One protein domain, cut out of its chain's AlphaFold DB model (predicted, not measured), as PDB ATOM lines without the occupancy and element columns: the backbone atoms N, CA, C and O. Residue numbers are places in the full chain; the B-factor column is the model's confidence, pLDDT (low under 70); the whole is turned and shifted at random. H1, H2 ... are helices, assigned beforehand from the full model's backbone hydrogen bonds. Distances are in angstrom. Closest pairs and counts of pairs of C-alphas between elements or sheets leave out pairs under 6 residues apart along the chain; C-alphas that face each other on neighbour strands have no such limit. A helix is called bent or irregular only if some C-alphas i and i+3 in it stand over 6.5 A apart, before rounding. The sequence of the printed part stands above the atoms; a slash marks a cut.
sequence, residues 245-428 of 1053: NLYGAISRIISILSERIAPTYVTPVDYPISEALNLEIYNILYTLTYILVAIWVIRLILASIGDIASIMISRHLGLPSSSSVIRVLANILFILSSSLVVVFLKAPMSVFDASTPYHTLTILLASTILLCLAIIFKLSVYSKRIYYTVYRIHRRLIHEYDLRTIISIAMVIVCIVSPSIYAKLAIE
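Overview. This is residues 245 to 428 of the 1053 residues of an uncharacterized protein of Candidatus Bathyarchaeota archaeon (UniProt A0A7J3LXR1). Three long helices, H3, H4 and H5, lie side by side in a row that runs up and down, with H4 in the middle; H1 crosses H3 near one end of the row. Near the other end of the row, H6 turns away from H5, and the bent H7 comes back toward H5, with H5, H6 and H7a outlining a loose triangle that has few contacts at its corners. The printed part has 184 residues with seven named helices, H1 to H7 in chain order, and no named strand; its class is all helix. It is loose, with a radius of gyration of the C-alphas of 20.6 A, and spans 66 by 37 by 26 A.

Along the chain. Find C-alpha 246 at (36.324, 24.197, -81.409); from there H1 runs to residue 259, 19.9 A. H2, residues 271 to 274, is 5.3 A long. H3 begins at C-alpha 276 at (37.616, 39.037, -85.862) and runs 58.5 A to residue 316. H4, residues 322 to 349, covers 42.4 A; it is irregular, with C-alphas 345 and 348 7.1 A apart. H5, residues 356 to 380, covers 36.3 A, and H6, residues 384 to 398, 20.9 A. H7, residues 403 to 428, was assigned as one helix by its hydrogen bonds but is bent, with C-alphas 416 and 419 7.3 A apart. Its arms are H7a, residues 403 to 416, 20.1 A, and H7b, residues 419 to 428, 12.4 A, ending at C-alpha 428 at (24.900, 58.644, -69.793).

Arrangement. Start at the hubs, H4 and H5, a helical hairpin: they touch at a shallow tilt of 24 degrees, opposite ways, closest at the C-alphas of Ala 330 and Ala 374, 4.5 A. H3 and H4, also a hairpin, touch at a shallow tilt of 14 degrees, closest at Ser 304 and Val 328, 5.2 A between C-alphas. H3 and H5 are apart. Residues 249 to 253 of H1 touch H3, about perpendicular at 74 degrees; the closest C-alphas are those of Ala 249 and Asn 278, 6.3 A. H1 and H4 only just touch, only at their ends, with 3 pairs of C-alphas within 8 A, the closest Leu 257 and Pro 348, 6.1 A. H2 and H3 meet only through their link. H6 touches H5 at a steep tilt of 62 degrees, closest at the C-alphas of Tyr 387 and Ser 380, 4.4 A. H7a touches H6, about perpendicular at 81 degrees, closest at Thr 405 and Leu 397, 7.2 A between C-alphas. H7a and H5 only just touch, with 3 pairs of C-alphas within 8 A, the closest Ile 416 and Thr 362, 5.7 A. H7b touches H5 at a shallow tilt of 14 degrees, opposite ways, closest at the C-alphas of Pro 419 and Tyr 358, 4.9 A. Every O i to N i+4 pair is within hydrogen-bond range in H1, H3, H5, H6 and H7a; in H4 21 of 24 are, in H7b 5 of 6, and H2 is too short for such a pair.

Size, cuts and confidence. Look for the two C-alphas farthest apart at Asp 270 and Gly 318, 66.2 A. The printed part has no cut, and its long link joins H1 to H2, with 11 residues between them. The mean pLDDT of the printed part is 84.3; it is under 70 at residue 313, residues 316 to 321 and residues 397 to 401.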
ATOM      1  N   ASN A 245      40.995  24.904 -82.148       83.62
ATOM      2  CA  ASN A 245      40.174  23.944 -81.423       83.62
ATOM      3  C   ASN A 245      38.771  24.526 -81.186       83.62
ATOM      4  O   ASN A 245      38.634  25.573 -80.549       83.62
ATOM      5  N   LEU A 246      37.724  23.814 -81.620       76.75
ATOM      6  CA  LEU A 246      36.324  24.197 -81.409       76.75
ATOM      7  C   LEU A 246      36.010  24.467 -79.927       76.75
ATOM      8  O   LEU A 246      35.293  25.413 -79.610       76.75
ATOM      9  N   TYR A 247      36.578  23.675 -79.012       84.19
ATOM     10  CA  TYR A 247      36.413  23.898 -77.573       84.19
ATOM     11  C   TYR A 247      37.010  25.241 -77.129       84.19
ATOM     12  O   TYR A 247      36.389  25.971 -76.358       84.19
ATOM     13  N   GLY A 248      38.190  25.587 -77.653       85.50
ATOM     14  CA  GLY A 248      38.848  26.864 -77.383       85.50
ATOM     15  C   GLY A 248      38.029  28.047 -77.896       85.50
ATOM     16  O   GLY A 248      37.795  28.992 -77.146       85.50
ATOM     17  N   ALA A 249      37.509  27.953 -79.124       83.75
ATOM     18  CA  ALA A 249      36.647  28.980 -79.709       83.75
ATOM     19  C   ALA A 249      35.359  29.187 -78.890       83.75
ATOM     20  O   ALA A 249      35.014  30.317 -78.549       83.75
ATOM     21  N   ILE A 250      34.681  28.102 -78.489       84.88
ATOM     22  CA  ILE A 250      33.480  28.178 -77.639       84.88
ATOM     23  C   ILE A 250      33.812  28.792 -76.273       84.88
ATOM     24  O   ILE A 250      33.085  29.666 -75.801       84.88
ATOM     25  N   SER A 251      34.916  28.377 -75.645       89.38
ATOM     26  CA  SER A 251      35.361  28.950 -74.371       89.38
ATOM     27  C   SER A 251      35.637  30.450 -74.493       89.38
ATOM     28  O   SER A 251      35.263  31.210 -73.598       89.38
ATOM     29  N   ARG A 252      36.252  30.896 -75.598       91.06
ATOM     30  CA  ARG A 252      36.514  32.318 -75.852       91.06
ATOM     31  C   ARG A 252      35.222  33.102 -76.058       91.06
ATOM     32  O   ARG A 252      35.059  34.148 -75.443       91.06
ATOM     33  N   ILE A 253      34.273  32.569 -76.827       88.94
ATOM     34  CA  ILE A 253      32.945  33.173 -77.026       88.94
ATOM     35  C   ILE A 253      32.204  33.352 -75.692       88.94
ATOM     36  O   ILE A 253      31.616  34.406 -75.446       88.94
ATOM     37  N   ILE A 254      32.242  32.346 -74.810       89.56
ATOM     38  CA  ILE A 254      31.628  32.432 -73.475       89.56
ATOM     39  C   ILE A 254      32.332  33.499 -72.622       89.56
ATOM     40  O   ILE A 254      31.649  34.272 -71.948       89.56
ATOM     41  N   SER A 255      33.668  33.580 -72.685       91.00
ATOM     42  CA  SER A 255      34.443  34.644 -72.028       91.00
ATOM     43  C   SER A 255      33.981  36.020 -72.494       91.00
ATOM     44  O   SER A 255      33.600  36.837 -71.661       91.00
ATOM     45  N   ILE A 256      33.893  36.235 -73.812       90.62
ATOM     46  CA  ILE A 256      33.430  37.498 -74.391       90.62
ATOM     47  C   ILE A 256      32.021  37.818 -73.883       90.62
ATOM     48  O   ILE A 256      31.800  38.897 -73.353       90.62
ATOM     49  N   LEU A 257      31.065  36.885 -73.940       89.44
ATOM     50  CA  LEU A 257      29.715  37.118 -73.401       89.44
ATOM     51  C   LEU A 257      29.717  37.521 -71.915       89.44
ATOM     52  O   LEU A 257      28.912  38.360 -71.514       89.44
ATOM     53  N   SER A 258      30.615  36.949 -71.109       89.31
ATOM     54  CA  SER A 258      30.753  37.301 -69.691       89.31
ATOM     55  C   SER A 258      31.388  38.681 -69.473       89.31
ATOM     56  O   SER A 258      30.920  39.447 -68.635       89.31
ATOM     57  N   GLU A 259      32.387  39.041 -70.280       89.06
ATOM     58  CA  GLU A 259      33.011  40.369 -70.295       89.06
ATOM     59  C   GLU A 259      31.977  41.441 -70.680       89.06
ATOM     60  O   GLU A 259      31.933  42.524 -70.101       89.06
ATOM     61  N   ARG A 260      31.052  41.099 -71.585       86.56
ATOM     62  CA  ARG A 260      30.004  41.984 -72.123       86.56
ATOM     63  C   ARG A 260      28.870  42.313 -71.138       86.56
ATOM     64  O   ARG A 260      28.059  43.192 -71.426       86.56
ATOM     65  N   ILE A 261      28.808  41.640 -69.988       88.94
ATOM     66  CA  ILE A 261      27.889  41.956 -68.876       88.94
ATOM     67  C   ILE A 261      28.625  42.486 -67.637       88.94
ATOM     68  O   ILE A 261      27.983  42.810 -66.639       88.94
ATOM     69  N   ALA A 262      29.959  42.568 -67.679       88.94
ATOM     70  CA  ALA A 262      30.774  43.055 -66.575       88.94
ATOM     71  C   ALA A 262      30.842  44.597 -66.603       88.94
ATOM     72  O   ALA A 262      31.398  45.162 -67.544       88.94
ATOM     73  N   PRO A 263      30.344  45.309 -65.572       80.38
ATOM     74  CA  PRO A 263      30.298  46.776 -65.576       80.38
ATOM     75  C   PRO A 263      31.661  47.479 -65.630       80.38
ATOM     76  O   PRO A 263      31.736  48.651 -65.974       80.38
ATOM     77  N   THR A 264      32.737  46.784 -65.258       81.31
ATOM     78  CA  THR A 264      34.105  47.326 -65.217       81.31
ATOM     79  C   THR A 264      34.907  47.036 -66.482       81.31
ATOM     80  O   THR A 264      36.079  47.399 -66.550       81.31
ATOM     81  N   TYR A 265      34.332  46.321 -67.450       82.88
ATOM     82  CA  TYR A 265      35.045  45.942 -68.661       82.88
ATOM     83  C   TYR A 265      35.137  47.125 -69.627       82.88
ATOM     84  O   TYR A 265      34.129  47.723 -69.997       82.88
ATOM     85  N   VAL A 266      36.358  47.429 -70.066       81.38
ATOM     86  CA  VAL A 266      36.632  48.405 -71.124       81.38
ATOM     87  C   VAL A 266      37.116  47.628 -72.334       81.38
ATOM     88  O   VAL A 266      38.068  46.856 -72.229       81.38
ATOM     89  N   THR A 267      36.457  47.820 -73.476       85.38
ATOM     90  CA  THR A 267      36.840  47.138 -74.714       85.38
ATOM     91  C   THR A 267      38.260  47.561 -75.116       85.38
ATOM     92  O   THR A 267      38.494  48.757 -75.296       85.38
ATOM     93  N   PRO A 268      39.209  46.619 -75.275       89.81
ATOM     94  CA  PRO A 268      40.529  46.924 -75.812       89.81
ATOM     95  C   PRO A 268      40.438  47.531 -77.212       89.81
ATOM     96  O   PRO A 268      39.588  47.133 -78.007       89.81
ATOM     97  N   VAL A 269      41.358  48.436 -77.544       89.69
ATOM     98  CA  VAL A 269      41.344  49.147 -78.834       89.69
ATOM     99  C   VAL A 269      41.416  48.186 -80.026       89.69
ATOM    100  O   VAL A 269      40.715  48.368 -81.013       89.69
ATOM    101  N   ASP A 270      42.188  47.108 -79.903       91.25
ATOM    102  CA  ASP A 270      42.378  46.124 -80.975       91.25
ATOM    103  C   ASP A 270      41.392  44.944 -80.903       91.25
ATOM    104  O   ASP A 270      41.514  43.988 -81.671       91.25
ATOM    105  N   TYR A 271      40.401  44.980 -80.000       91.94
ATOM    106  CA  TYR A 271      39.370  43.940 -79.869       91.94
ATOM    107  C   TYR A 271      38.722  43.536 -81.208       91.94
ATOM    108  O   TYR A 271      38.733  42.345 -81.517       91.94
ATOM    109  N   PRO A 272      38.182  44.468 -82.026       91.94
ATOM    110  CA  PRO A 272      37.473  44.085 -83.250       91.94
ATOM    111  C   PRO A 272      38.390  43.423 -84.291       91.94
ATOM    112  O   PRO A 272      37.936  42.613 -85.089       91.94
ATOM    113  N   ILE A 273      39.696  43.709 -84.259       92.06
ATOM    114  CA  ILE A 273      40.677  43.106 -85.171       92.06
ATOM    115  C   ILE A 273      41.144  41.744 -84.633       92.06
ATOM    116  O   ILE A 273      41.098  40.742 -85.342       92.06
ATOM    117  N   SER A 274      41.577  41.698 -83.370       90.81
ATOM    118  CA  SER A 274      42.138  40.494 -82.737       90.81
ATOM    119  C   SER A 274      41.121  39.362 -82.581       90.81
ATOM    120  O   SER A 274      41.471  38.194 -82.742       90.81
ATOM    121  N   GLU A 275      39.854  39.692 -82.326       91.44
ATOM    122  CA  GLU A 275      38.774  38.714 -82.179       91.44
ATOM    123  C   GLU A 275      37.979  38.492 -83.474       91.44
ATOM    124  O   GLU A 275      37.005  37.742 -83.452       91.44
ATOM    125  N   ALA A 276      38.378  39.086 -84.609       90.25
ATOM    126  CA  ALA A 276      37.616  39.037 -85.862       90.25
ATOM    127  C   ALA A 276      37.215  37.605 -86.264       90.25
ATOM    128  O   ALA A 276      36.046  37.338 -86.533       90.25
ATOM    129  N   LEU A 277      38.158  36.657 -86.224       89.00
ATOM    130  CA  LEU A 277      37.902  35.260 -86.592       89.00
ATOM    131  C   LEU A 277      36.999  34.526 -85.581       89.00
ATOM    132  O   LEU A 277      36.129  33.748 -85.972       89.00
ATOM    133  N   ASN A 278      37.156  34.793 -84.280       89.81
ATOM    134  CA  ASN A 278      36.268  34.236 -83.251       89.81
ATOM    135  C   ASN A 278      34.845  34.799 -83.386       89.81
ATOM    136  O   ASN A 278      33.865  34.072 -83.204       89.81
ATOM    137  N   LEU A 279      34.730  36.078 -83.744       91.38
ATOM    138  CA  LEU A 279      33.460  36.746 -83.998       91.38
ATOM    139  C   LEU A 279      32.811  36.273 -85.305       91.38
ATOM    140  O   LEU A 279      31.589  36.198 -85.345       91.38
ATOM    141  N   GLU A 280      33.570  35.852 -86.322       90.75
ATOM    142  CA  GLU A 280      33.008  35.166 -87.498       90.75
ATOM    143  C   GLU A 280      32.361  33.827 -87.129       90.75
ATOM    144  O   GLU A 280      31.212  33.561 -87.494       90.75
ATOM    145  N   ILE A 281      33.052  33.003 -86.330       89.44
ATOM    146  CA  ILE A 281      32.484  31.751 -85.805       89.44
ATOM    147  C   ILE A 281      31.205  32.042 -85.020       89.44
ATOM    148  O   ILE A 281      30.178  31.380 -85.209       89.44
ATOM    149  N   TYR A 282      31.246  33.067 -84.174       90.62
ATOM    150  CA  TYR A 282      30.090  33.489 -83.408       90.62
ATOM    151  C   TYR A 282      28.940  33.999 -84.286       90.62
ATOM    152  O   TYR A 282      27.792  33.647 -84.023       90.62
ATOM    153  N   ASN A 283      29.218  34.755 -85.348       91.06
ATOM    154  CA  ASN A 283      28.214  35.287 -86.270       91.06
ATOM    155  C   ASN A 283      27.446  34.159 -86.976       91.06
ATOM    156  O   ASN A 283      26.216  34.202 -87.077       91.06
ATOM    157  N   ILE A 284      28.129  33.089 -87.395       87.19
ATOM    158  CA  ILE A 284      27.441  31.916 -87.951       87.19
ATOM    159  C   ILE A 284      26.557  31.253 -86.894       87.19
ATOM    160  O   ILE A 284      25.387  30.970 -87.164       87.19
ATOM    161  N   LEU A 285      27.084  31.017 -85.689       86.75
ATOM    162  CA  LEU A 285      26.306  30.422 -84.599       86.75
ATOM    163  C   LEU A 285      25.082  31.279 -84.254       86.75
ATOM    164  O   LEU A 285      23.984  30.745 -84.071       86.75
ATOM    165  N   TYR A 286      25.249  32.599 -84.227       90.00
ATOM    166  CA  TYR A 286      24.183  33.571 -84.045       90.00
ATOM    167  C   TYR A 286      23.147  33.478 -85.169       90.00
ATOM    168  O   TYR A 286      21.962  33.345 -84.878       90.00
ATOM    169  N   THR A 287      23.569  33.461 -86.435       86.19
ATOM    170  CA  THR A 287      22.678  33.377 -87.605       86.19
ATOM    171  C   THR A 287      21.874  32.075 -87.609       86.19
ATOM    172  O   THR A 287      20.657  32.087 -87.800       86.19
ATOM    173  N   LEU A 288      22.520  30.942 -87.324       82.81
ATOM    174  CA  LEU A 288      21.844  29.650 -87.189       82.81
ATOM    175  C   LEU A 288      20.851  29.660 -86.021       82.81
ATOM    176  O   LEU A 288      19.711  29.216 -86.173       82.81
ATOM    177  N   THR A 289      21.249  30.211 -84.873       85.81
ATOM    178  CA  THR A 289      20.373  30.349 -83.701       85.81
ATOM    179  C   THR A 289      19.187  31.259 -84.007       85.81
ATOM    180  O   THR A 289      18.057  30.920 -83.663       85.81
ATOM    181  N   TYR A 290      19.408  32.362 -84.719       87.81
ATOM    182  CA  TYR A 290      18.378  33.289 -85.166       87.81
ATOM    183  C   TYR A 290      17.359  32.598 -86.073       87.81
ATOM    184  O   TYR A 290      16.160  32.680 -85.811       87.81
ATOM    185  N   ILE A 291      17.813  31.854 -87.090       82.62
ATOM    186  CA  ILE A 291      16.935  31.096 -87.995       82.62
ATOM    187  C   ILE A 291      16.124  30.059 -87.209       82.62
ATOM    188  O   ILE A 291      14.909  29.952 -87.390       82.62
ATOM    189  N   LEU A 292      16.765  29.316 -86.300       82.75
ATOM    190  CA  LEU A 292      16.082  28.336 -85.456       82.75
ATOM    191  C   LEU A 292      15.025  29.001 -84.564       82.75
ATOM    192  O   LEU A 292      13.890  28.521 -84.507       82.75
ATOM    193  N   VAL A 293      15.359  30.118 -83.915       86.88
ATOM    194  CA  VAL A 293      14.419  30.895 -83.100       86.88
ATOM    195  C   VAL A 293      13.275  31.430 -83.959       86.88
ATOM    196  O   VAL A 293      12.124  31.278 -83.564       86.88
ATOM    197  N   ALA A 294      13.540  31.967 -85.151       85.25
ATOM    198  CA  ALA A 294      12.515  32.467 -86.066       85.25
ATOM    199  C   ALA A 294      11.539  31.356 -86.496       85.25
ATOM    200  O   ALA A 294      10.320  31.536 -86.416       85.25
ATOM    201  N   ILE A 295      12.048  30.173 -86.861       80.94
ATOM    202  CA  ILE A 295      11.225  28.990 -87.172       80.94
ATOM    203  C   ILE A 295      10.357  28.610 -85.962       80.94
ATOM    204  O   ILE A 295       9.160  28.337 -86.104       80.94
ATOM    205  N   TRP A 296      10.933  28.617 -84.758       82.88
ATOM    206  CA  TRP A 296      10.206  28.338 -83.520       82.88
ATOM    207  C   TRP A 296       9.148  29.400 -83.199       82.88
ATOM    208  O   TRP A 296       8.036  29.038 -82.813       82.88
ATOM    209  N   VAL A 297       9.438  30.683 -83.405       86.62
ATOM    210  CA  VAL A 297       8.496  31.794 -83.212       86.62
ATOM    211  C   VAL A 297       7.323  31.669 -84.181       86.62
ATOM    212  O   VAL A 297       6.179  31.666 -83.731       86.62
ATOM    213  N   ILE A 298       7.572  31.453 -85.477       83.75
ATOM    214  CA  ILE A 298       6.515  31.214 -86.479       83.75
ATOM    215  C   ILE A 298       5.649  30.021 -86.065       83.75
ATOM    216  O   ILE A 298       4.418  30.078 -86.114       83.75
ATOM    217  N   ARG A 299       6.272  28.940 -85.584       78.06
ATOM    218  CA  ARG A 299       5.548  27.767 -85.088       78.06
ATOM    219  C   ARG A 299       4.666  28.098 -83.887       78.06
ATOM    220  O   ARG A 299       3.548  27.588 -83.807       78.06
ATOM    221  N   LEU A 300       5.158  28.897 -82.945       84.94
ATOM    222  CA  LEU A 300       4.399  29.320 -81.770       84.94
ATOM    223  C   LEU A 300       3.261  30.269 -82.151       84.94
ATOM    224  O   LEU A 300       2.181  30.146 -81.585       84.94
ATOM    225  N   ILE A 301       3.439  31.122 -83.160       84.50
ATOM    226  CA  ILE A 301       2.365  31.952 -83.724       84.50
ATOM    227  C   ILE A 301       1.275  31.062 -84.334       84.50
ATOM    228  O   ILE A 301       0.110  31.173 -83.957       84.50
ATOM    229  N   LEU A 302       1.641  30.108 -85.199       79.25
ATOM    230  CA  LEU A 302       0.692  29.141 -85.771       79.25
ATOM    231  C   LEU A 302       0.013  28.289 -84.687       79.25
ATOM    232  O   LEU A 302      -1.160  27.937 -84.807       79.25
ATOM    233  N   ALA A 303       0.736  27.956 -83.612       78.75
ATOM    234  CA  ALA A 303       0.170  27.283 -82.449       78.75
ATOM    235  C   ALA A 303      -0.893  28.139 -81.760       78.75
ATOM    236  O   ALA A 303      -1.986  27.641 -81.508       78.75
ATOM    237  N   SER A 304      -0.583  29.410 -81.521       82.56
ATOM    238  CA  SER A 304      -1.495  30.368 -80.910       82.56
ATOM    239  C   SER A 304      -2.739  30.593 -81.767       82.56
ATOM    240  O   SER A 304      -3.824  30.633 -81.208       82.56
ATOM    241  N   ILE A 305      -2.631  30.642 -83.101       80.00
ATOM    242  CA  ILE A 305      -3.800  30.726 -84.000       80.00
ATOM    243  C   ILE A 305      -4.717  29.505 -83.822       80.00
ATOM    244  O   ILE A 305      -5.930  29.660 -83.681       80.00
ATOM    245  N   GLY A 306      -4.149  28.296 -83.770       71.81
ATOM    246  CA  GLY A 306      -4.919  27.073 -83.522       71.81
ATOM    247  C   GLY A 306      -5.580  27.044 -82.135       71.81
ATOM    248  O   GLY A 306      -6.744  26.654 -82.003       71.81
ATOM    249  N   ASP A 307      -4.875  27.498 -81.095       77.25
ATOM    250  CA  ASP A 307      -5.435  27.612 -79.743       77.25
ATOM    251  C   ASP A 307      -6.518  28.716 -79.664       77.25
ATOM    252  O   ASP A 307      -7.533  28.517 -79.000       77.25
ATOM    253  N   ILE A 308      -6.382  29.831 -80.397       77.94
ATOM    254  CA  ILE A 308      -7.404  30.890 -80.514       77.94
ATOM    255  C   ILE A 308      -8.661  30.364 -81.210       77.94
ATOM    256  O   ILE A 308      -9.767  30.579 -80.714       77.94
ATOM    257  N   ALA A 309      -8.510  29.618 -82.308       71.88
ATOM    258  CA  ALA A 309      -9.634  28.952 -82.961       71.88
ATOM    259  C   ALA A 309     -10.346  27.995 -81.987       71.88
ATOM    260  O   ALA A 309     -11.573  27.987 -81.905       71.88
ATOM    261  N   SER A 310      -9.579  27.262 -81.171       72.44
ATOM    262  CA  SER A 310     -10.125  26.384 -80.127       72.44
ATOM    263  C   SER A 310     -10.902  27.168 -79.055       72.44
ATOM    264  O   SER A 310     -11.954  26.710 -78.612       72.44
ATOM    265  N   ILE A 311     -10.444  28.368 -78.669       73.81
ATOM    266  CA  ILE A 311     -11.170  29.271 -77.753       73.81
ATOM    267  C   ILE A 311     -12.489  29.737 -78.378       73.81
ATOM    268  O   ILE A 311     -13.521  29.692 -77.710       73.81
ATOM    269  N   MET A 312     -12.478  30.170 -79.643       73.06
ATOM    270  CA  MET A 312     -13.687  30.627 -80.343       73.06
ATOM    271  C   MET A 312     -14.734  29.512 -80.441       73.06
ATOM    272  O   MET A 312     -15.900  29.737 -80.122       73.06
ATOM    273  N   ILE A 313     -14.305  28.299 -80.803       68.62
ATOM    274  CA  ILE A 313     -15.174  27.118 -80.895       68.62
ATOM    275  C   ILE A 313     -15.714  26.730 -79.512       68.62
ATOM    276  O   ILE A 313     -16.912  26.511 -79.362       68.62
ATOM    277  N   SER A 314     -14.862  26.707 -78.483       70.56
ATOM    278  CA  SER A 314     -15.282  26.362 -77.116       70.56
ATOM    279  C   SER A 314     -16.290  27.371 -76.554       70.56
ATOM    280  O   SER A 314     -17.275  26.965 -75.943       70.56
ATOM    281  N   ARG A 315     -16.108  28.674 -76.828       72.69
ATOM    282  CA  ARG A 315     -17.082  29.725 -76.470       72.69
ATOM    283  C   ARG A 315     -18.420  29.537 -77.180       72.69
ATOM    284  O   ARG A 315     -19.456  29.709 -76.549       72.69
ATOM    285  N   HIS A 316     -18.402  29.175 -78.462       69.94
ATOM    286  CA  HIS A 316     -19.623  28.910 -79.224       69.94
ATOM    287  C   HIS A 316     -20.374  27.663 -78.718       69.94
ATOM    288  O   HIS A 316     -21.599  27.633 -78.748       69.94
ATOM    289  N   LEU A 317     -19.647  26.661 -78.210       64.06
ATOM    290  CA  LEU A 317     -20.192  25.402 -77.681       64.06
ATOM    291  C   LEU A 317     -20.493  25.422 -76.168       64.06
ATOM    292  O   LEU A 317     -20.913  24.403 -75.625       64.06
ATOM    293  N   GLY A 318     -20.269  26.542 -75.471       63.12
ATOM    294  CA  GLY A 318     -20.496  26.652 -74.022       63.12
ATOM    295  C   GLY A 318     -19.526  25.841 -73.149       63.12
ATOM    296  O   GLY A 318     -19.836  25.557 -71.994       63.12
ATOM    297  N   LEU A 319     -18.361  25.459 -73.680       68.19
ATOM    298  CA  LEU A 319     -17.342  24.664 -72.987       68.19
ATOM    299  C   LEU A 319     -16.248  25.557 -72.362       68.19
ATOM    300  O   LEU A 319     -15.966  26.647 -72.875       68.19
ATOM    301  N   PRO A 320     -15.595  25.118 -71.265       65.94
ATOM    302  CA  PRO A 320     -14.459  25.839 -70.693       65.94
ATOM    303  C   PRO A 320     -13.302  25.940 -71.702       65.94
ATOM    304  O   PRO A 320     -13.122  25.075 -72.548       65.94
ATOM    305  N   SER A 321     -12.516  27.022 -71.634       69.25
ATOM    306  CA  SER A 321     -11.371  27.265 -72.539       69.25
ATOM    307  C   SER A 321     -10.090  27.685 -71.807       69.25
ATOM    308  O   SER A 321      -9.135  28.172 -72.418       69.25
ATOM    309  N   SER A 322     -10.053  27.491 -70.485       70.00
ATOM    310  CA  SER A 322      -8.992  27.990 -69.604       70.00
ATOM    311  C   SER A 322      -7.612  27.447 -69.978       70.00
ATOM    312  O   SER A 322      -6.628  28.185 -69.920       70.00
ATOM    313  N   SER A 323      -7.517  26.187 -70.417       71.25
ATOM    314  CA  SER A 323      -6.229  25.606 -70.810       71.25
ATOM    315  C   SER A 323      -5.680  26.220 -72.109       71.25
ATOM    316  O   SER A 323      -4.478  26.467 -72.210       71.25
ATOM    317  N   SER A 324      -6.551  26.512 -73.080       74.62
ATOM    318  CA  SER A 324      -6.192  27.137 -74.359       74.62
ATOM    319  C   SER A 324      -5.733  28.581 -74.161       74.62
ATOM    320  O   SER A 324      -4.728  28.984 -74.739       74.62
ATOM    321  N   VAL A 325      -6.389  29.332 -73.268       77.06
ATOM    322  CA  VAL A 325      -5.975  30.698 -72.889       77.06
ATOM    323  C   VAL A 325      -4.580  30.702 -72.255       77.06
ATOM    324  O   VAL A 325      -3.723  31.499 -72.639       77.06
ATOM    325  N   ILE A 326      -4.315  29.772 -71.330       78.94
ATOM    326  CA  ILE A 326      -3.002  29.629 -70.686       78.94
ATOM    327  C   ILE A 326      -1.915  29.253 -71.706       78.94
ATOM    328  O   ILE A 326      -0.803  29.776 -71.626       78.94
ATOM    329  N   ARG A 327      -2.215  28.382 -72.683       81.75
ATOM    330  CA  ARG A 327      -1.268  28.024 -73.755       81.75
ATOM    331  C   ARG A 327      -0.927  29.211 -74.650       81.75
ATOM    332  O   ARG A 327       0.249  29.401 -74.944       81.75
ATOM    333  N   VAL A 328      -1.914  30.025 -75.032       84.06
ATOM    334  CA  VAL A 328      -1.677  31.250 -75.814       84.06
ATOM    335  C   VAL A 328      -0.773  32.211 -75.040       84.06
ATOM    336  O   VAL A 328       0.227  32.673 -75.587       84.06
ATOM    337  N   LEU A 329      -1.056  32.449 -73.755       84.06
ATOM    338  CA  LEU A 329      -0.233  33.321 -72.914       84.06
ATOM    339  C   LEU A 329       1.202  32.787 -72.759       84.06
ATOM    340  O   LEU A 329       2.161  33.543 -72.905       84.06
ATOM    341  N   ALA A 330       1.363  31.480 -72.530       87.69
ATOM    342  CA  ALA A 330       2.673  30.838 -72.454       87.69
ATOM    343  C   ALA A 330       3.458  30.967 -73.770       87.69
ATOM    344  O   ALA A 330       4.657  31.239 -73.742       87.69
ATOM    345  N   ASN A 331       2.790  30.802 -74.919       89.31
ATOM    346  CA  ASN A 331       3.412  30.970 -76.232       89.31
ATOM    347  C   ASN A 331       3.866  32.423 -76.448       89.31
ATOM    348  O   ASN A 331       4.980  32.626 -76.916       89.31
ATOM    349  N   ILE A 332       3.051  33.422 -76.078       90.12
ATOM    350  CA  ILE A 332       3.405  34.851 -76.197       90.12
ATOM    351  C   ILE A 332       4.632  35.187 -75.339       90.12
ATOM    352  O   ILE A 332       5.576  35.797 -75.836       90.12
ATOM    353  N   LEU A 333       4.654  34.752 -74.074       91.94
ATOM    354  CA  LEU A 333       5.794  34.978 -73.178       91.94
ATOM    355  C   LEU A 333       7.071  34.305 -73.695       91.94
ATOM    356  O   LEU A 333       8.150  34.888 -73.618       91.94
ATOM    357  N   PHE A 334       6.950  33.100 -74.259       92.12
ATOM    358  CA  PHE A 334       8.082  32.400 -74.861       92.12
ATOM    359  C   PHE A 334       8.597  33.114 -76.115       92.12
ATOM    360  O   PHE A 334       9.809  33.203 -76.299       92.12
ATOM    361  N   ILE A 335       7.702  33.640 -76.961       92.19
ATOM    362  CA  ILE A 335       8.079  34.451 -78.126       92.19
ATOM    363  C   ILE A 335       8.861  35.683 -77.661       92.19
ATOM    364  O   ILE A 335       9.968  35.899 -78.138       92.19
ATOM    365  N   LEU A 336       8.342  36.436 -76.683       92.81
ATOM    366  CA  LEU A 336       9.011  37.630 -76.159       92.81
ATOM    367  C   LEU A 336      10.386  37.305 -75.551       92.81
ATOM    368  O   LEU A 336      11.363  37.989 -75.843       92.81
ATOM    369  N   SER A 337      10.473  36.240 -74.749       93.88
ATOM    370  CA  SER A 337      11.739  35.767 -74.179       93.88
ATOM    371  C   SER A 337      12.742  35.385 -75.271       93.88
ATOM    372  O   SER A 337      13.878  35.846 -75.238       93.88
ATOM    373  N   SER A 338      12.315  34.616 -76.277       92.31
ATOM    374  CA  SER A 338      13.183  34.184 -77.380       92.31
ATOM    375  C   SER A 338      13.702  35.369 -78.194       92.31
ATOM    376  O   SER A 338      14.877  35.394 -78.555       92.31
ATOM    377  N   SER A 339      12.860  36.381 -78.430       91.69
ATOM    378  CA  SER A 339      13.275  37.620 -79.090       91.69
ATOM    379  C   SER A 339      14.340  38.371 -78.286       91.69
ATOM    380  O   SER A 339      15.323  38.826 -78.861       91.69
ATOM    381  N   LEU A 340      14.199  38.464 -76.958       94.00
ATOM    382  CA  LEU A 340      15.212  39.099 -76.104       94.00
ATOM    383  C   LEU A 340      16.517  38.296 -76.039       94.00
ATOM    384  O   LEU A 340      17.587  38.898 -76.023       94.00
ATOM    385  N   VAL A 341      16.450  36.960 -76.039       93.25
ATOM    386  CA  VAL A 341      17.647  36.103 -76.103       93.25
ATOM    387  C   VAL A 341      18.431  36.373 -77.383       93.25
ATOM    388  O   VAL A 341      19.648  36.496 -77.325       93.25
ATOM    389  N   VAL A 342      17.757  36.524 -78.524       93.62
ATOM    390  CA  VAL A 342      18.417  36.904 -79.781       93.62
ATOM    391  C   VAL A 342      19.134  38.249 -79.638       93.62
ATOM    392  O   VAL A 342      20.302  38.346 -79.997       93.62
ATOM    393  N   VAL A 343      18.488  39.268 -79.065       92.88
ATOM    394  CA  VAL A 343      19.134  40.577 -78.854       92.88
ATOM    395  C   VAL A 343      20.346  40.456 -77.922       92.88
ATOM    396  O   VAL A 343      21.399  41.011 -78.222       92.88
ATOM    397  N   PHE A 344      20.242  39.684 -76.837       93.06
ATOM    398  CA  PHE A 344      21.366  39.415 -75.935       93.06
ATOM    399  C   PHE A 344      22.529  38.723 -76.655       93.06
ATOM    400  O   PHE A 344      23.680  39.123 -76.498       93.06
ATOM    401  N   LEU A 345      22.236  37.730 -77.496       92.62
ATOM    402  CA  LEU A 345      23.250  37.055 -78.298       92.62
ATOM    403  C   LEU A 345      23.885  37.985 -79.344       92.62
ATOM    404  O   LEU A 345      24.959  37.668 -79.839       92.62
ATOM    405  N   LYS A 346      23.321  39.152 -79.665       91.94
ATOM    406  CA  LYS A 346      24.017  40.129 -80.515       91.94
ATOM    407  C   LYS A 346      25.141  40.875 -79.767       91.94
ATOM    408  O   LYS A 346      26.060  41.371 -80.409       91.94
ATOM    409  N   ALA A 347      25.131  40.908 -78.430       90.31
ATOM    410  CA  ALA A 347      26.020  41.758 -77.626       90.31
ATOM    411  C   ALA A 347      27.537  41.622 -77.912       90.31
ATOM    412  O   ALA A 347      28.218  42.643 -77.930       90.31
ATOM    413  N   PRO A 348      28.113  40.431 -78.176       90.19
ATOM    414  CA  PRO A 348      29.533  40.318 -78.542       90.19
ATOM    415  C   PRO A 348      29.929  41.051 -79.830       90.19
ATOM    416  O   PRO A 348      31.102  41.388 -80.003       90.19
ATOM    417  N   MET A 349      28.959  41.260 -80.724       91.12
ATOM    418  CA  MET A 349      29.125  41.861 -82.046       91.12
ATOM    419  C   MET A 349      28.722  43.340 -82.077       91.12
ATOM    420  O   MET A 349      28.964  43.998 -83.079       91.12
ATOM    421  N   SER A 350      28.103  43.883 -81.027       91.12
ATOM    422  CA  SER A 350      27.733  45.302 -80.972       91.12
ATOM    423  C   SER A 350      28.889  46.172 -80.477       91.12
ATOM    424  O   SER A 350      29.713  45.720 -79.680       91.12
ATOM    425  N   VAL A 351      28.911  47.439 -80.894       91.31
ATOM    426  CA  VAL A 351      29.838  48.446 -80.353       91.31
ATOM    427  C   VAL A 351      29.527  48.711 -78.880       91.31
ATOM    428  O   VAL A 351      28.365  48.703 -78.476       91.31
ATOM    429  N   PHE A 352      30.575  48.898 -78.075       87.62
ATOM    430  CA  PHE A 352      30.476  49.089 -76.629       87.62
ATOM    431  C   PHE A 352      30.787  50.517 -76.226       87.62
ATOM    432  O   PHE A 352      31.860  51.026 -76.535       87.62
ATOM    433  N   ASP A 353      29.889  51.107 -75.456       87.38
ATOM    434  CA  ASP A 353      30.137  52.292 -74.641       87.38
ATOM    435  C   ASP A 353      30.125  51.919 -73.145       87.38
ATOM    436  O   ASP A 353      29.943  50.754 -72.766       87.38
ATOM    437  N   ALA A 354      30.317  52.908 -72.271       87.50
ATOM    438  CA  ALA A 354      30.312  52.679 -70.827       87.50
ATOM    439  C   ALA A 354      28.941  52.247 -70.245       87.50
ATOM    440  O   ALA A 354      28.902  51.727 -69.129       87.50
ATOM    441  N   SER A 355      27.814  52.443 -70.944       89.50
ATOM    442  CA  SER A 355      26.473  52.066 -70.456       89.50
ATOM    443  C   SER A 355      26.024  50.683 -70.944       89.50
ATOM    444  O   SER A 355      25.213  50.024 -70.282       89.50
ATOM    445  N   THR A 356      26.592  50.195 -72.050       89.75
ATOM    446  CA  THR A 356      26.234  48.930 -72.710       89.75
ATOM    447  C   THR A 356      26.156  47.722 -71.756       89.75
ATOM    448  O   THR A 356      25.138  47.022 -71.813       89.75
ATOM    449  N   PRO A 357      27.117  47.473 -70.832       91.19
ATOM    450  CA  PRO A 357      27.052  46.324 -69.914       91.19
ATOM    451  C   PRO A 357      25.783  46.277 -69.046       91.19
ATOM    452  O   PRO A 357      25.288  45.210 -68.681       91.19
ATOM    453  N   TYR A 358      25.228  47.439 -68.699       91.31
ATOM    454  CA  TYR A 358      24.028  47.525 -67.871       91.31
ATOM    455  C   TYR A 358      22.767  47.209 -68.678       91.31
ATOM    456  O   TYR A 358      21.861  46.531 -68.185       91.31
ATOM    457  N   HIS A 359      22.709  47.652 -69.935       91.06
ATOM    458  CA  HIS A 359      21.604  47.325 -70.832       91.06
ATOM    459  C   HIS A 359      21.585  45.836 -71.190       91.06
ATOM    460  O   HIS A 359      20.524  45.207 -71.124       91.06
ATOM    461  N   THR A 360      22.746  45.243 -71.489       91.56
ATOM    462  CA  THR A 360      22.861  43.801 -71.761       91.56
ATOM    463  C   THR A 360      22.436  42.971 -70.545       91.56
ATOM    464  O   THR A 360      21.687  42.001 -70.696       91.56
ATOM    465  N   LEU A 361      22.806  43.398 -69.332       91.88
ATOM    466  CA  LEU A 361      22.371  42.767 -68.084       91.88
ATOM    467  C   LEU A 361      20.846  42.840 -67.888       91.88
ATOM    468  O   LEU A 361      20.226  41.833 -67.539       91.88
ATOM    469  N   THR A 362      20.213  43.988 -68.151       92.62
ATOM    470  CA  THR A 362      18.744  44.118 -68.095       92.62
ATOM    471  C   THR A 362      18.054  43.170 -69.080       92.62
ATOM    472  O   THR A 362      17.080  42.512 -68.707       92.62
ATOM    473  N   ILE A 363      18.555  43.050 -70.315       93.50
ATOM    474  CA  ILE A 363      17.994  42.140 -71.329       93.50
ATOM    475  C   ILE A 363      18.105  40.680 -70.865       93.50
ATOM    476  O   ILE A 363      17.138  39.916 -70.974       93.50
ATOM    477  N   LEU A 364      19.245  40.293 -70.289       93.12
ATOM    478  CA  LEU A 364      19.452  38.953 -69.744       93.12
ATOM    479  C   LEU A 364      18.473  38.649 -68.593       93.12
ATOM    480  O   LEU A 364      17.799  37.616 -68.606       93.12
ATOM    481  N   LEU A 365      18.326  39.562 -67.628       92.62
ATOM    482  CA  LEU A 365      17.385  39.410 -66.512       92.62
ATOM    483  C   LEU A 365      15.924  39.343 -66.989       92.62
ATOM    484  O   LEU A 365      15.154  38.496 -66.534       92.62
ATOM    485  N   ALA A 366      15.542  40.188 -67.948       93.50
ATOM    486  CA  ALA A 366      14.198  40.180 -68.519       93.50
ATOM    487  C   ALA A 366      13.904  38.867 -69.266       93.50
ATOM    488  O   ALA A 366      12.857  38.247 -69.055       93.50
ATOM    489  N   SER A 367      14.836  38.412 -70.110       93.56
ATOM    490  CA  SER A 367      14.669  37.195 -70.914       93.56
ATOM    491  C   SER A 367      14.532  35.936 -70.050       93.56
ATOM    492  O   SER A 367      13.644  35.115 -70.310       93.56
ATOM    493  N   THR A 368      15.340  35.815 -68.991       93.00
ATOM    494  CA  THR A 368      15.329  34.673 -68.063       93.00
ATOM    495  C   THR A 368      14.038  34.607 -67.248       93.00
ATOM    496  O   THR A 368      13.432  33.539 -67.142       93.00
ATOM    497  N   ILE A 369      13.544  35.739 -66.738       91.94
ATOM    498  CA  ILE A 369      12.288  35.785 -65.973       91.94
ATOM    499  C   ILE A 369      11.081  35.470 -66.862       91.94
ATOM    500  O   ILE A 369      10.215  34.685 -66.464       91.94
ATOM    501  N   LEU A 370      11.032  36.010 -68.084       93.19
ATOM    502  CA  LEU A 370       9.971  35.695 -69.045       93.19
ATOM    503  C   LEU A 370       9.974  34.215 -69.446       93.19
ATOM    504  O   LEU A 370       8.902  33.613 -69.550       93.19
ATOM    505  N   LEU A 371      11.154  33.610 -69.610       92.75
ATOM    506  CA  LEU A 371      11.285  32.179 -69.885       92.75
ATOM    507  C   LEU A 371      10.743  31.341 -68.722       92.75
ATOM    508  O   LEU A 371       9.937  30.433 -68.936       92.75
ATOM    509  N   CYS A 372      11.135  31.674 -67.489       92.06
ATOM    510  CA  CYS A 372      10.640  31.022 -66.278       92.06
ATOM    511  C   CYS A 372       9.111  31.111 -66.179       92.06
ATOM    512  O   CYS A 372       8.449  30.097 -65.949       92.06
ATOM    513  N   LEU A 373       8.533  32.292 -66.423       89.50
ATOM    514  CA  LEU A 373       7.082  32.482 -66.455       89.50
ATOM    515  C   LEU A 373       6.427  31.615 -67.537       89.50
ATOM    516  O   LEU A 373       5.484  30.883 -67.236       89.50
ATOM    517  N   ALA A 374       6.941  31.627 -68.770       89.88
ATOM    518  CA  ALA A 374       6.409  30.819 -69.868       89.88
ATOM    519  C   ALA A 374       6.404  29.314 -69.536       89.88
ATOM    520  O   ALA A 374       5.413  28.620 -69.789       89.88
ATOM    521  N   ILE A 375       7.480  28.814 -68.916       88.44
ATOM    522  CA  ILE A 375       7.590  27.423 -68.458       88.44
ATOM    523  C   ILE A 375       6.553  27.132 -67.365       88.44
ATOM    524  O   ILE A 375       5.851  26.123 -67.458       88.44
ATOM    525  N   ILE A 376       6.396  28.016 -66.375       87.62
ATOM    526  CA  ILE A 376       5.400  27.867 -65.299       87.62
ATOM    527  C   ILE A 376       3.977  27.815 -65.871       87.62
ATOM    528  O   ILE A 376       3.218  26.902 -65.530       87.62
ATOM    529  N   PHE A 377       3.615  28.727 -66.781       84.81
ATOM    530  CA  PHE A 377       2.303  28.716 -67.439       84.81
ATOM    531  C   PHE A 377       2.090  27.427 -68.239       84.81
ATOM    532  O   PHE A 377       1.033  26.804 -68.133       84.81
ATOM    533  N   LYS A 378       3.101  26.951 -68.972       83.00
ATOM    534  CA  LYS A 378       3.001  25.705 -69.742       83.00
ATOM    535  C   LYS A 378       2.868  24.468 -68.850       83.00
ATOM    536  O   LYS A 378       2.061  23.592 -69.152       83.00
ATOM    537  N   LEU A 379       3.601  24.400 -67.738       82.94
ATOM    538  CA  LEU A 379       3.496  23.323 -66.745       82.94
ATOM    539  C   LEU A 379       2.159  23.348 -65.993       82.94
ATOM    540  O   LEU A 379       1.653  22.289 -65.617       82.94
ATOM    541  N   SER A 380       1.552  24.527 -65.819       80.25
ATOM    542  CA  SER A 380       0.234  24.669 -65.189       80.25
ATOM    543  C   SER A 380      -0.878  23.942 -65.954       80.25
ATOM    544  O   SER A 380      -1.848  23.502 -65.348       80.25
ATOM    545  N   VAL A 381      -0.703  23.717 -67.262       74.44
ATOM    546  CA  VAL A 381      -1.638  22.926 -68.081       74.44
ATOM    547  C   VAL A 381      -1.587  21.433 -67.723       74.44
ATOM    548  O   VAL A 381      -2.595  20.745 -67.841       74.44
ATOM    549  N   TYR A 382      -0.440  20.926 -67.254       73.25
ATOM    550  CA  TYR A 382      -0.228  19.497 -66.981       73.25
ATOM    551  C   TYR A 382      -0.296  19.132 -65.488       73.25
ATOM    552  O   TYR A 382      -0.558  17.979 -65.156       73.25
ATOM    553  N   SER A 383      -0.084  20.087 -64.572       78.56
ATOM    554  CA  SER A 383      -0.038  19.840 -63.122       78.56
ATOM    555  C   SER A 383      -1.117  20.602 -62.351       78.56
ATOM    556  O   SER A 383      -1.140  21.834 -62.345       78.56
ATOM    557  N   LYS A 384      -1.966  19.870 -61.610       72.62
ATOM    558  CA  LYS A 384      -3.077  20.442 -60.820       72.62
ATOM    559  C   LYS A 384      -2.578  21.433 -59.769       72.62
ATOM    560  O   LYS A 384      -3.173  22.488 -59.576       72.62
ATOM    561  N   ARG A 385      -1.452  21.122 -59.118       75.94
ATOM    562  CA  ARG A 385      -0.860  21.963 -58.066       75.94
ATOM    563  C   ARG A 385      -0.409  23.322 -58.606       75.94
ATOM    564  O   ARG A 385      -0.599  24.335 -57.943       75.94
ATOM    565  N   ILE A 386       0.166  23.342 -59.808       74.50
ATOM    566  CA  ILE A 386       0.654  24.567 -60.453       74.50
ATOM    567  C   ILE A 386      -0.526  25.369 -61.018       74.50
ATOM    568  O   ILE A 386      -0.568  26.583 -60.834       74.50
ATOM    569  N   TYR A 387      -1.523  24.697 -61.606       75.69
ATOM    570  CA  TYR A 387      -2.761  25.322 -62.084       75.69
ATOM    571  C   TYR A 387      -3.461  26.151 -60.999       75.69
ATOM    572  O   TYR A 387      -3.729  27.332 -61.205       75.69
ATOM    573  N   TYR A 388      -3.699  25.571 -59.815       75.44
ATOM    574  CA  TYR A 388      -4.350  26.288 -58.712       75.44
ATOM    575  C   TYR A 388      -3.542  27.495 -58.225       75.44
ATOM    576  O   TYR A 388      -4.131  28.505 -57.844       75.44
ATOM    577  N   THR A 389      -2.211  27.419 -58.251       75.00
ATOM    578  CA  THR A 389      -1.335  28.538 -57.874       75.00
ATOM    579  C   THR A 389      -1.422  29.679 -58.887       75.00
ATOM    580  O   THR A 389      -1.639  30.823 -58.490       75.00
ATOM    581  N   VAL A 390      -1.333  29.377 -60.186       74.75
ATOM    582  CA  VAL A 390      -1.468  30.373 -61.265       74.75
ATOM    583  C   VAL A 390      -2.862  31.005 -61.250       74.75
ATOM    584  O   VAL A 390      -2.987  32.227 -61.306       74.75
ATOM    585  N   TYR A 391      -3.910  30.196 -61.081       73.62
ATOM    586  CA  TYR A 391      -5.290  30.667 -60.975       73.62
ATOM    587  C   TYR A 391      -5.513  31.566 -59.748       73.62
ATOM    588  O   TYR A 391      -6.173  32.598 -59.850       73.62
ATOM    589  N   ARG A 392      -4.922  31.225 -58.593       75.00
ATOM    590  CA  ARG A 392      -4.979  32.050 -57.375       75.00
ATOM    591  C   ARG A 392      -4.325  33.415 -57.584       75.00
ATOM    592  O   ARG A 392      -4.889  34.419 -57.160       75.00
ATOM    593  N   ILE A 393      -3.163  33.452 -58.234       70.94
ATOM    594  CA  ILE A 393      -2.458  34.700 -58.559       70.94
ATOM    595  C   ILE A 393      -3.293  35.540 -59.536       70.94
ATOM    596  O   ILE A 393      -3.514  36.721 -59.288       70.94
ATOM    597  N   HIS A 394      -3.830  34.923 -60.593       70.00
ATOM    598  CA  HIS A 394      -4.689  35.587 -61.577       70.00
ATOM    599  C   HIS A 394      -5.955  36.191 -60.949       70.00
ATOM    600  O   HIS A 394      -6.278  37.351 -61.193       70.00
ATOM    601  N   ARG A 395      -6.641  35.433 -60.084       70.69
ATOM    602  CA  ARG A 395      -7.825  35.904 -59.353       70.69
ATOM    603  C   ARG A 395      -7.497  37.085 -58.432       70.69
ATOM    604  O   ARG A 395      -8.243  38.061 -58.421       70.69
ATOM    605  N   ARG A 396      -6.369  37.028 -57.714       72.38
ATOM    606  CA  ARG A 396      -5.910  38.129 -56.848       72.38
ATOM    607  C   ARG A 396      -5.592  39.409 -57.615       72.38
ATOM    608  O   ARG A 396      -5.846  40.496 -57.109       72.38
ATOM    609  N   LEU A 397      -5.066  39.269 -58.830       66.44
ATOM    610  CA  LEU A 397      -4.735  40.380 -59.723       66.44
ATOM    611  C   LEU A 397      -5.970  41.040 -60.349       66.44
ATOM    612  O   LEU A 397      -6.036  42.261 -60.384       66.44
ATOM    613  N   ILE A 398      -6.925  40.252 -60.859       67.06
ATOM    614  CA  ILE A 398      -8.029  40.775 -61.688       67.06
ATOM    615  C   ILE A 398      -9.315  41.031 -60.892       67.06
ATOM    616  O   ILE A 398     -10.104  41.890 -61.274       67.06
ATOM    617  N   HIS A 399      -9.578  40.280 -59.820       64.56
ATOM    618  CA  HIS A 399     -10.846  40.386 -59.081       64.56
ATOM    619  C   HIS A 399     -10.693  40.970 -57.679       64.56
ATOM    620  O   HIS A 399     -11.609  41.636 -57.212       64.56
ATOM    621  N   GLU A 400      -9.564  40.732 -57.009       69.38
ATOM    622  CA  GLU A 400      -9.389  41.128 -55.602       69.38
ATOM    623  C   GLU A 400      -8.453  42.342 -55.418       69.38
ATOM    624  O   GLU A 400      -8.371  42.854 -54.308       69.38
ATOM    625  N   TYR A 401      -7.784  42.825 -56.483       67.00
ATOM    626  CA  TYR A 401      -6.828  43.954 -56.475       67.00
ATOM    627  C   TYR A 401      -5.871  43.950 -55.267       67.00
ATOM    628  O   TYR A 401      -5.652  44.966 -54.609       67.00
ATOM    629  N   ASP A 402      -5.295  42.785 -54.954       75.88
ATOM    630  CA  ASP A 402      -4.455  42.615 -53.767       75.88
ATOM    631  C   ASP A 402      -3.148  43.421 -53.873       75.88
ATOM    632  O   ASP A 402      -2.220  43.062 -54.611       75.88
ATOM    633  N   LEU A 403      -3.061  44.494 -53.080       75.06
ATOM    634  CA  LEU A 403      -1.938  45.430 -53.037       75.06
ATOM    635  C   LEU A 403      -0.590  44.718 -52.833       75.06
ATOM    636  O   LEU A 403       0.410  45.110 -53.432       75.06
ATOM    637  N   ARG A 404      -0.545  43.633 -52.045       76.81
ATOM    638  CA  ARG A 404       0.702  42.889 -51.780       76.81
ATOM    639  C   ARG A 404       1.235  42.200 -53.033       76.81
ATOM    640  O   ARG A 404       2.443  42.197 -53.277       76.81
ATOM    641  N   THR A 405       0.338  41.629 -53.833       74.69
ATOM    642  CA  THR A 405       0.686  40.957 -55.090       74.69
ATOM    643  C   THR A 405       1.139  41.984 -56.137       74.69
ATOM    644  O   THR A 405       2.136  41.756 -56.820       74.69
ATOM    645  N   ILE A 406       0.481  43.149 -56.194       79.00
ATOM    646  CA  ILE A 406       0.854  44.265 -57.083       79.00
ATOM    647  C   ILE A 406       2.239  44.822 -56.722       79.00
ATOM    648  O   ILE A 406       3.093  44.940 -57.600       79.00
ATOM    649  N   ILE A 407       2.503  45.090 -55.437       82.56
ATOM    650  CA  ILE A 407       3.812  45.570 -54.960       82.56
ATOM    651  C   ILE A 407       4.916  44.547 -55.255       82.56
ATOM    652  O   ILE A 407       6.000  44.925 -55.688       82.56
ATOM    653  N   SER A 408       4.646  43.250 -55.073       80.75
ATOM    654  CA  SER A 408       5.631  42.194 -55.351       80.75
ATOM    655  C   SER A 408       6.021  42.151 -56.832       80.75
ATOM    656  O   SER A 408       7.200  42.038 -57.158       80.75
ATOM    657  N   ILE A 409       5.048  42.290 -57.737       82.31
ATOM    658  CA  ILE A 409       5.301  42.363 -59.185       82.31
ATOM    659  C   ILE A 409       6.054  43.651 -59.536       82.31
ATOM    660  O   ILE A 409       7.011  43.600 -60.305       82.31
ATOM    661  N   ALA A 410       5.672  44.787 -58.942       84.00
ATOM    662  CA  ALA A 410       6.356  46.061 -59.146       84.00
ATOM    663  C   ALA A 410       7.831  45.996 -58.714       84.00
ATOM    664  O   ALA A 410       8.699  46.434 -59.464       84.00
ATOM    665  N   MET A 411       8.134  45.377 -57.568       86.31
ATOM    666  CA  MET A 411       9.511  45.166 -57.104       86.31
ATOM    667  C   MET A 411      10.322  44.307 -58.078       86.31
ATOM    668  O   MET A 411      11.454  44.659 -58.395       86.31
ATOM    669  N   VAL A 412       9.744  43.224 -58.611       86.56
ATOM    670  CA  VAL A 412      10.416  42.386 -59.621       86.56
ATOM    671  C   VAL A 412      10.716  43.188 -60.889       86.56
ATOM    672  O   VAL A 412      11.828  43.109 -61.404       86.56
ATOM    673  N   ILE A 413       9.768  43.999 -61.368       87.31
ATOM    674  CA  ILE A 413       9.977  44.867 -62.537       87.31
ATOM    675  C   ILE A 413      11.093  45.885 -62.261       87.31
ATOM    676  O   ILE A 413      11.985  46.048 -63.091       87.31
ATOM    677  N   VAL A 414      11.094  46.523 -61.087       89.00
ATOM    678  CA  VAL A 414      12.149  47.469 -60.690       89.00
ATOM    679  C   VAL A 414      13.516  46.784 -60.635       89.00
ATOM    680  O   VAL A 414      14.478  47.340 -61.153       89.00
ATOM    681  N   CYS A 415      13.617  45.566 -60.096       88.38
ATOM    682  CA  CYS A 415      14.871  44.807 -60.076       88.38
ATOM    683  C   CYS A 415      15.393  44.455 -61.479       88.38
ATOM    684  O   CYS A 415      16.602  44.418 -61.678       88.38
ATOM    685  N   ILE A 416      14.511  44.206 -62.452       90.50
ATOM    686  CA  ILE A 416      14.908  43.921 -63.843       90.50
ATOM    687  C   ILE A 416      15.468  45.177 -64.517       90.50
ATOM    688  O   ILE A 416      16.473  45.121 -65.226       90.50
ATOM    689  N   VAL A 417      14.796  46.311 -64.313       91.56
ATOM    690  CA  VAL A 417      15.083  47.564 -65.024       91.56
ATOM    691  C   VAL A 417      16.148  48.405 -64.300       91.56
ATOM    692  O   VAL A 417      16.705  49.325 -64.896       91.56
ATOM    693  N   SER A 418      16.497  48.075 -63.050       91.25
ATOM    694  CA  SER A 418      17.460  48.843 -62.247       91.25
ATOM    695  C   SER A 418      18.839  49.032 -62.895       91.25
ATOM    696  O   SER A 418      19.333  50.158 -62.802       91.25
ATOM    697  N   PRO A 419      19.449  48.055 -63.609       92.88
ATOM    698  CA  PRO A 419      20.715  48.303 -64.298       92.88
ATOM    699  C   PRO A 419      20.574  49.379 -65.381       92.88
ATOM    700  O   PRO A 419      21.364  50.316 -65.425       92.88
ATOM    701  N   SER A 420      19.517  49.316 -66.198       91.56
ATOM    702  CA  SER A 420      19.248  50.323 -67.234       91.56
ATOM    703  C   SER A 420      18.912  51.705 -66.659       91.56
ATOM    704  O   SER A 420      19.297  52.716 -67.241       91.56
ATOM    705  N   ILE A 421      18.226  51.775 -65.509       92.00
ATOM    706  CA  ILE A 421      17.993  53.047 -64.797       92.00
ATOM    707  C   ILE A 421      19.324  53.643 -64.334       92.00
ATOM    708  O   ILE A 421      19.543  54.842 -64.495       92.00
ATOM    709  N   TYR A 422      20.214  52.815 -63.783       91.75
ATOM    710  CA  TYR A 422      21.534  53.257 -63.350       91.75
ATOM    711  C   TYR A 422      22.379  53.762 -64.525       91.75
ATOM    712  O   TYR A 422      22.909  54.865 -64.442       91.75
ATOM    713  N   ALA A 423      22.441  53.022 -65.637       91.00
ATOM    714  CA  ALA A 423      23.127  53.466 -66.851       91.00
ATOM    715  C   ALA A 423      22.648  54.849 -67.313       91.00
ATOM    716  O   ALA A 423      23.457  55.762 -67.479       91.00
ATOM    717  N   LYS A 424      21.330  55.029 -67.420       90.75
ATOM    718  CA  LYS A 424      20.739  56.280 -67.899       90.75
ATOM    719  C   LYS A 424      20.971  57.465 -66.960       90.75
ATOM    720  O   LYS A 424      21.208  58.576 -67.417       90.75
ATOM    721  N   LEU A 425      20.876  57.256 -65.646       90.44
ATOM    722  CA  LEU A 425      20.973  58.348 -64.670       90.44
ATOM    723  C   LEU A 425      22.408  58.663 -64.242       90.44
ATOM    724  O   LEU A 425      22.714  59.829 -64.006       90.44
ATOM    725  N   ALA A 426      23.267  57.651 -64.109       88.50
ATOM    726  CA  ALA A 426      24.608  57.804 -63.550       88.50
ATOM    727  C   ALA A 426      25.710  57.868 -64.615       88.50
ATOM    728  O   ALA A 426      26.704  58.556 -64.394       88.50
ATOM    729  N   ILE A 427      25.555  57.167 -65.744       88.25
ATOM    730  CA  ILE A 427      26.619  57.023 -66.749       88.25
ATOM    731  C   ILE A 427      26.371  57.949 -67.934       88.25
ATOM    732  O   ILE A 427      27.205  58.807 -68.210       88.25
ATOM    733  N   GLU A 428      25.219  57.838 -68.600       88.38
ATOM    734  CA  GLU A 428      24.900  58.644 -69.793       88.38
ATOM    735  C   GLU A 428      24.915  60.152 -69.503       88.38
ATOM    736  O   GLU A 428      25.378  60.947 -70.320       88.38
TER     737      GLU A 428